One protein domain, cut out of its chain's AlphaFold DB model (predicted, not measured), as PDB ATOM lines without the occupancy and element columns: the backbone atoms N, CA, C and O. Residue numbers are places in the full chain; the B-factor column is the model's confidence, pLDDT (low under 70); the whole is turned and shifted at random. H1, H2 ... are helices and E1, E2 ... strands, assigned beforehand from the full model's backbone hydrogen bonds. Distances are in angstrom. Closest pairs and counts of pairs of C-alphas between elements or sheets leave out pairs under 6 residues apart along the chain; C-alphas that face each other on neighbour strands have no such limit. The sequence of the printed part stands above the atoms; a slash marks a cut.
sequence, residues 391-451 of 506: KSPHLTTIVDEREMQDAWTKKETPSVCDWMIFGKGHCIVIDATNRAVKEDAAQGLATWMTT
ATOM      1  N   LYS A 391     197.800 190.935 266.414       93.81
ATOM      2  CA  LYS A 391     197.085 189.793 267.008       93.81
ATOM      3  C   LYS A 391     197.854 189.110 268.137       93.81
ATOM      4  O   LYS A 391     197.265 188.303 268.856       93.81
ATOM      5  N   SER A 392     199.146 189.392 268.299       90.94
ATOM      6  CA  SER A 392     199.991 188.697 269.267       90.94
ATOM      7  C   SER A 392     200.162 189.509 270.554       90.94
ATOM      8  O   SER A 392     200.848 190.529 270.548       90.94
ATOM      9  N   PRO A 393     199.658 189.035 271.707       89.19
ATOM     10  CA  PRO A 393     199.814 189.741 272.983       89.19
ATOM     11  C   PRO A 393     201.255 189.713 273.530       89.19
ATOM     12  O   PRO A 393     201.546 190.308 274.571       89.19
ATOM     13  N   HIS A 394     202.160 188.975 272.881       89.50
ATOM     14  CA  HIS A 394     203.551 188.813 273.304       89.50
ATOM     15  C   HIS A 394     204.521 189.755 272.587       89.50
ATOM     16  O   HIS A 394     205.649 189.922 273.064       89.50
ATOM     17  N   LEU A 395     204.088 190.360 271.480       91.94
ATOM     18  CA  LEU A 395     204.856 191.337 270.721       91.94
ATOM     19  C   LEU A 395     204.497 192.738 271.221       91.94
ATOM     20  O   LEU A 395     203.334 193.051 271.451       91.94
ATOM     21  N   THR A 396     205.507 193.567 271.466       94.00
ATOM     22  CA  THR A 396     205.342 194.872 272.122       94.00
ATOM     23  C   THR A 396     205.518 196.037 271.166       94.00
ATOM     24  O   THR A 396     204.899 197.081 271.354       94.00
ATOM     25  N   THR A 397     206.389 195.891 270.167       94.81
ATOM     26  CA  THR A 397     206.673 196.943 269.186       94.81
ATOM     27  C   THR A 397     207.082 196.319 267.860       94.81
ATOM     28  O   THR A 397     207.832 195.344 267.858       94.81
ATOM     29  N   ILE A 398     206.616 196.898 266.759       96.38
ATOM     30  CA  ILE A 398     207.154 196.702 265.413       96.38
ATOM     31  C   ILE A 398     207.705 198.050 264.941       96.38
ATOM     32  O   ILE A 398     207.115 199.080 265.257       96.38
ATOM     33  N   VAL A 399     208.860 198.033 264.284       95.75
ATOM     34  CA  VAL A 399     209.528 199.215 263.730       95.75
ATOM     35  C   VAL A 399     209.830 198.940 262.263       95.75
ATOM     36  O   VAL A 399     210.469 197.927 261.962       95.75
ATOM     37  N   ASP A 400     209.374 199.822 261.378       95.31
ATOM     38  CA  ASP A 400     209.568 199.712 259.928       95.31
ATOM     39  C   ASP A 400     210.922 200.305 259.477       95.31
ATOM     40  O   ASP A 400     211.541 201.114 260.178       95.31
ATOM     41  N   GLU A 401     211.369 199.944 258.268       93.25
ATOM     42  CA  GLU A 401     212.621 200.403 257.639       93.25
ATOM     43  C   GLU A 401     212.812 201.917 257.766       93.25
ATOM     44  O   GLU A 401     213.848 202.402 258.227       93.25
ATOM     45  N   ARG A 402     211.771 202.675 257.409       91.44
ATOM     46  CA  ARG A 402     211.792 204.136 257.427       91.44
ATOM     47  C   ARG A 402     212.017 204.692 258.830       91.44
ATOM     48  O   ARG A 402     212.793 205.627 258.988       91.44
ATOM     49  N   GLU A 403     211.378 204.121 259.846       92.81
ATOM     50  CA  GLU A 403     211.535 204.578 261.229       92.81
ATOM     51  C   GLU A 403     212.962 204.325 261.735       92.81
ATOM     52  O   GLU A 403     213.543 205.168 262.424       92.81
ATOM     53  N   MET A 404     213.562 203.193 261.350       94.06
ATOM     54  CA  MET A 404     214.964 202.893 261.648       94.06
ATOM     55  C   MET A 404     215.924 203.830 260.916       94.06
ATOM     56  O   MET A 404     216.867 204.346 261.522       94.06
ATOM     57  N   GLN A 405     215.684 204.085 259.628       93.75
ATOM     58  CA  GLN A 405     216.465 205.039 258.845       93.75
ATOM     59  C   GLN A 405     216.378 206.436 259.453       93.75
ATOM     60  O   GLN A 405     217.417 207.048 259.690       93.75
ATOM     61  N   ASP A 406     215.183 206.919 259.783       92.00
ATOM     62  CA  ASP A 406     214.978 208.234 260.395       92.00
ATOM     63  C   ASP A 406     215.692 208.334 261.756       92.00
ATOM     64  O   ASP A 406     216.341 209.339 262.051       92.00
ATOM     65  N   ALA A 407     215.658 207.270 262.568       89.88
ATOM     66  CA  ALA A 407     216.317 207.236 263.874       89.88
ATOM     67  C   ALA A 407     217.856 207.193 263.800       89.88
ATOM     68  O   ALA A 407     218.537 207.649 264.726       89.88
ATOM     69  N   TRP A 408     218.425 206.620 262.734       90.12
ATOM     70  CA  TRP A 408     219.871 206.388 262.611       90.12
ATOM     71  C   TRP A 408     220.567 207.245 261.553       90.12
ATOM     72  O   TRP A 408     221.803 207.250 261.488       90.12
ATOM     73  N   THR A 409     219.816 208.010 260.760       88.38
ATOM     74  CA  THR A 409     220.377 208.936 259.774       88.38
ATOM     75  C   THR A 409     221.168 210.036 260.474       88.38
ATOM     76  O   THR A 409     220.669 210.766 261.328       88.38
ATOM     77  N   LYS A 410     222.443 210.168 260.090       83.06
ATOM     78  CA  LYS A 410     223.322 211.264 260.542       83.06
ATOM     79  C   LYS A 410     223.729 212.191 259.403       83.06
ATOM     80  O   LYS A 410     223.746 213.403 259.580       83.06
ATOM     81  N   LYS A 411     224.116 211.615 258.263       79.31
ATOM     82  CA  LYS A 411     224.544 212.331 257.045       79.31
ATOM     83  C   LYS A 411     224.076 211.613 255.783       79.31
ATOM     84  O   LYS A 411     223.642 212.267 254.846       79.31
ATOM     85  N   GLU A 412     224.152 210.287 255.789       86.31
ATOM     86  CA  GLU A 412     223.641 209.404 254.741       86.31
ATOM     87  C   GLU A 412     222.587 208.475 255.342       86.31
ATOM     88  O   GLU A 412     222.664 208.151 256.537       86.31
ATOM     89  N   THR A 413     221.620 208.061 254.521       84.38
ATOM     90  CA  THR A 413     220.623 207.056 254.898       84.38
ATOM     91  C   THR A 413     221.334 205.725 255.150       84.38
ATOM     92  O   THR A 413     222.010 205.217 254.249       84.38
ATOM     93  N   PRO A 414     221.246 205.159 256.365       87.44
ATOM     94  CA  PRO A 414     221.924 203.914 256.684       87.44
ATOM     95  C   PRO A 414     221.237 202.725 256.009       87.44
ATOM     96  O   PRO A 414     220.022 202.706 255.838       87.44
ATOM     97  N   SER A 415     222.020 201.691 255.695       89.31
ATOM     98  CA  SER A 415     221.469 200.376 255.362       89.31
ATOM     99  C   SER A 415     220.950 199.737 256.648       89.31
ATOM    100  O   SER A 415     221.727 199.511 257.579       89.31
ATOM    101  N   VAL A 416     219.654 199.459 256.689       91.62
ATOM    102  CA  VAL A 416     218.962 198.814 257.809       91.62
ATOM    103  C   VAL A 416     218.216 197.586 257.293       91.62
ATOM    104  O   VAL A 416     218.204 197.344 256.090       91.62
ATOM    105  N   CYS A 417     217.674 196.781 258.199       92.44
ATOM    106  CA  CYS A 417     216.719 195.731 257.851       92.44
ATOM    107  C   CYS A 417     215.337 196.330 257.564       92.44
ATOM    108  O   CYS A 417     215.052 197.443 258.007       92.44
ATOM    109  N   ASP A 418     214.460 195.557 256.933       93.50
ATOM    110  CA  ASP A 418     213.103 196.003 256.620       93.50
ATOM    111  C   ASP A 418     212.223 196.164 257.873       93.50
ATOM    112  O   ASP A 418     211.488 197.143 257.990       93.50
ATOM    113  N   TRP A 419     212.324 195.244 258.849       96.56
ATOM    114  CA  TRP A 419     211.556 195.314 260.101       96.56
ATOM    115  C   TRP A 419     212.340 194.865 261.334       96.56
ATOM    116  O   TRP A 419     213.145 193.929 261.300       96.56
ATOM    117  N   MET A 420     212.006 195.468 262.476       96.06
ATOM    118  CA  MET A 420     212.350 194.960 263.804       96.06
ATOM    119  C   MET A 420     211.087 194.715 264.627       96.06
ATOM    120  O   MET A 420     210.266 195.612 264.792       96.06
ATOM    121  N   ILE A 421     210.955 193.518 265.199       95.12
ATOM    122  CA  ILE A 421     209.851 193.158 266.092       95.12
ATOM    123  C   ILE A 421     210.405 192.837 267.478       95.12
ATOM    124  O   ILE A 421     211.266 191.972 267.651       95.12
ATOM    125  N   PHE A 422     209.876 193.512 268.490       94.56
ATOM    126  CA  PHE A 422     210.254 193.334 269.885       94.56
ATOM    127  C   PHE A 422     209.216 192.494 270.621       94.56
ATOM    128  O   PHE A 422     208.017 192.764 270.550       94.56
ATOM    129  N   GLY A 423     209.692 191.500 271.369       91.00
ATOM    130  CA  GLY A 423     208.900 190.726 272.317       91.00
ATOM    131  C   GLY A 423     209.479 190.799 273.729       91.00
ATOM    132  O   GLY A 423     210.463 191.494 274.005       91.00
ATOM    133  N   LYS A 424     208.890 190.047 274.666       85.69
ATOM    134  CA  LYS A 424     209.408 189.955 276.041       85.69
ATOM    135  C   LYS A 424     210.755 189.217 276.062       85.69
ATOM    136  O   LYS A 424     210.798 187.994 276.139       85.69
ATOM    137  N   GLY A 425     211.850 189.975 276.019       86.62
ATOM    138  CA  GLY A 425     213.219 189.464 276.169       86.62
ATOM    139  C   GLY A 425     213.905 189.020 274.876       86.62
ATOM    140  O   GLY A 425     214.987 188.447 274.950       86.62
ATOM    141  N   HIS A 426     213.315 189.286 273.711       86.88
ATOM    142  CA  HIS A 426     213.921 188.998 272.412       86.88
ATOM    143  C   HIS A 426     213.597 190.095 271.394       86.88
ATOM    144  O   HIS A 426     212.593 190.800 271.509       86.88
ATOM    145  N   CYS A 427     214.474 190.221 270.401       92.38
ATOM    146  CA  CYS A 427     214.333 191.107 269.253       92.38
ATOM    147  C   CYS A 427     214.481 190.258 267.995       92.38
ATOM    148  O   CYS A 427     215.456 189.519 267.867       92.38
ATOM    149  N   ILE A 428     213.519 190.369 267.087       92.56
ATOM    150  CA  ILE A 428     213.519 189.694 265.794       92.56
ATOM    151  C   ILE A 428     213.828 190.756 264.746       92.56
ATOM    152  O   ILE A 428     213.164 191.788 264.696       92.56
ATOM    153  N   VAL A 429     214.857 190.509 263.946       93.50
ATOM    154  CA  VAL A 429     215.273 191.368 262.834       93.50
ATOM    155  C   VAL A 429     214.909 190.641 261.549       93.50
ATOM    156  O   VAL A 429     215.258 189.469 261.406       93.50
ATOM    157  N   ILE A 430     214.183 191.306 260.653       93.81
ATOM    158  CA  ILE A 430     213.625 190.695 259.445       93.81
ATOM    159  C   ILE A 430     214.058 191.511 258.230       93.81
ATOM    160  O   ILE A 430     213.894 192.727 258.205       93.81
ATOM    161  N   ASP A 431     214.602 190.809 257.242       91.50
ATOM    162  CA  ASP A 431     214.971 191.321 255.921       91.50
ATOM    163  C   ASP A 431     214.290 190.401 254.898       91.50
ATOM    164  O   ASP A 431     214.584 189.200 254.843       91.50
ATOM    165  N   ALA A 432     213.296 190.911 254.174       90.00
ATOM    166  CA  ALA A 432     212.479 190.125 253.264       90.00
ATOM    167  C   ALA A 432     213.026 190.238 251.845       90.00
ATOM    168  O   ALA A 432     212.822 191.211 251.128       90.00
ATOM    169  N   THR A 433     213.684 189.178 251.384       83.75
ATOM    170  CA  THR A 433     214.260 189.178 250.039       83.75
ATOM    171  C   THR A 433     213.411 188.360 249.074       83.75
ATOM    172  O   THR A 433     213.343 187.139 249.206       83.75
ATOM    173  N   ASN A 434     212.876 188.988 248.022       84.62
ATOM    174  CA  ASN A 434     212.309 188.273 246.868       84.62
ATOM    175  C   ASN A 434     213.417 187.801 245.902       84.62
ATOM    176  O   ASN A 434     213.447 188.119 244.710       84.62
ATOM    177  N   ARG A 435     214.426 187.115 246.446       79.25
ATOM    178  CA  ARG A 435     215.524 186.542 245.667       79.25
ATOM    179  C   ARG A 435     215.279 185.055 245.527       79.25
ATOM    180  O   ARG A 435     215.224 184.343 246.523       79.25
ATOM    181  N   ALA A 436     215.197 184.590 244.285       75.38
ATOM    182  CA  ALA A 436     215.194 183.164 244.016       75.38
ATOM    183  C   ALA A 436     216.449 182.531 244.634       75.38
ATOM    184  O   ALA A 436     217.574 182.997 244.403       75.38
ATOM    185  N   VAL A 437     216.248 181.469 245.415       78.38
ATOM    186  CA  VAL A 437     217.336 180.563 245.782       78.38
ATOM    187  C   VAL A 437     217.979 180.099 244.477       78.38
ATOM    188  O   VAL A 437     217.272 179.769 243.525       78.38
ATOM    189  N   LYS A 438     219.316 180.132 244.402       83.69
ATOM    190  CA  LYS A 438     220.024 179.672 243.201       83.69
ATOM    191  C   LYS A 438     219.587 178.248 242.880       83.69
ATOM    192  O   LYS A 438     219.521 177.427 243.791       83.69
ATOM    193  N   GLU A 439     219.338 177.976 241.606       84.50
ATOM    194  CA  GLU A 439     218.831 176.689 241.133       84.50
ATOM    195  C   GLU A 439     219.652 175.508 241.670       84.50
ATOM    196  O   GLU A 439     219.094 174.600 242.282       84.50
ATOM    197  N   ASP A 440     220.977 175.584 241.563       87.56
ATOM    198  CA  ASP A 440     221.890 174.555 242.058       87.56
ATOM    199  C   ASP A 440     221.709 174.306 243.566       87.56
ATOM    200  O   ASP A 440     221.762 173.174 244.033       87.56
ATOM    201  N   ALA A 441     221.470 175.357 244.357       85.19
ATOM    202  CA  ALA A 441     221.277 175.237 245.802       85.19
ATOM    203  C   ALA A 441     219.894 174.672 246.142       85.19
ATOM    204  O   ALA A 441     219.773 173.834 247.030       85.19
ATOM    205  N   ALA A 442     218.861 175.104 245.413       85.44
ATOM    206  CA  ALA A 442     217.492 174.627 245.581       85.44
ATOM    207  C   ALA A 442     217.320 173.145 245.208       85.44
ATOM    208  O   ALA A 442     216.327 172.542 245.603       85.44
ATOM    209  N   GLN A 443     218.267 172.586 244.447       88.88
ATOM    210  CA  GLN A 443     218.271 171.197 243.981       88.88
ATOM    211  C   GLN A 443     219.398 170.352 244.592       88.88
ATOM    212  O   GLN A 443     219.640 169.238 244.141       88.88
ATOM    213  N   GLY A 444     220.115 170.867 245.599       86.31
ATOM    214  CA  GLY A 444     221.187 170.124 246.273       86.31
ATOM    215  C   GLY A 444     222.432 169.848 245.413       86.31
ATOM    216  O   GLY A 444     223.239 169.001 245.776       86.31
ATOM    217  N   LEU A 445     222.604 170.557 244.294       87.56
ATOM    218  CA  LEU A 445     223.743 170.438 243.370       87.56
ATOM    219  C   LEU A 445     224.883 171.408 243.696       87.56
ATOM    220  O   LEU A 445     226.014 171.243 243.241       87.56
ATOM    221  N   ALA A 446     224.594 172.463 244.455       82.62
ATOM    222  CA  ALA A 446     225.587 173.481 244.739       82.62
ATOM    223  C   ALA A 446     226.639 172.995 245.741       82.62
ATOM    224  O   ALA A 446     226.326 172.415 246.778       82.62
ATOM    225  N   THR A 447     227.892 173.370 245.511       73.50
ATOM    226  CA  THR A 447     228.948 173.246 246.520       73.50
ATOM    227  C   THR A 447     228.875 174.415 247.501       73.50
ATOM    228  O   THR A 447     228.453 175.518 247.151       73.50
ATOM    229  N   TRP A 448     229.332 174.233 248.741       66.56
ATOM    230  CA  TRP A 448     229.324 175.324 249.728       66.56
ATOM    231  C   TRP A 448     230.010 176.614 249.230       66.56
ATOM    232  O   TRP A 448     229.589 177.727 249.547       66.56
ATOM    233  N   MET A 449     231.050 176.492 248.395       57.69
ATOM    234  CA  MET A 449     231.736 177.651 247.807       57.69
ATOM    235  C   MET A 449     230.896 178.406 246.763       57.69
ATOM    236  O   MET A 449     231.133 179.592 246.539       57.69
ATOM    237  N   THR A 450     229.915 177.756 246.130       55.41
ATOM    238  CA  THR A 450     229.005 178.386 245.154       55.41
ATOM    239  C   THR A 450     227.756 178.994 245.806       55.41
ATOM    240  O   THR A 450     227.185 179.950 245.257       55.41
ATOM    241  N   THR A 451     227.356 178.505 246.988       47.41
ATOM    242  CA  THR A 451     226.208 179.012 247.767       47.41
ATOM    243  C   THR A 451     226.562 180.090 248.777       47.41
ATOM    244  O   THR A 451     225.699 180.921 249.069       47.41
TER     245      THR A 451
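What this domain is: This is residues 391 to 451 of the 506 residues of an uncharacterized protein of Mycobacterium kansasii ATCC 12478 (UniProt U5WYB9). Two small parts stand well apart, joined by one thin stretch, residues 431 to 438: a narrow slab of three antiparallel strands with helix H1 at one end, and a small head made of the short helices H2 and H3. The printed part has 61 residues, with E1, H1, E2, E3, H2 and H3 in that order along it, and the sheet runs E1, E2, E3. The class is mixed, helices and strands. The whole is extended and flat, with a radius of gyration of the C-alphas of 16.8 A and spans of 41 by 37 by 19 A.

How they stand to each other: Start at the inner strand E2, residues 419 to 423. Its neighbour, edge strand E1, residues 395 to 400, is antiparallel to it at 166 degrees, with N 399 and O 420 2.8 A apart, within hydrogen-bond range. Edge strand E3, residues 426 to 430, forms a hairpin with E2 at 162 degrees; look for N 428 and O 421, 2.8 A apart. H1, residues 401 to 408, only grazes the sheet with residues 401 to 404; its closest C-alphas to E2 are Glu 401 and Trp 419, 5.8 A. H2, residues 439 to 442, and H3, residues 448 to 451, are close but not clearly touching, the closest C-alphas being Ala 441 and Thr 451, 6.5 A. Neither is on the sheet, and both are apart from H1. In H1 every O i to N i+4 pair is within hydrogen-bond range; H2 and H3 are too short for one.

Where its parts are: Find C-alpha 395 at (204.856, 191.337, 270.721); from there E1 runs 14.5 A. E2 spans 13.3 A, E3 13.1 A and H1 10.6 A. H2 spans 5.1 A and H3 5.2 A, ending at C-alpha 451 at (226.208, 179.012, 247.767).

The domain as a whole: The C-alphas farthest apart are Lys 410 and Leu 445, 44.3 A. The printed part has no cut and no long link. Residues 448 to 451 have pLDDT under 70.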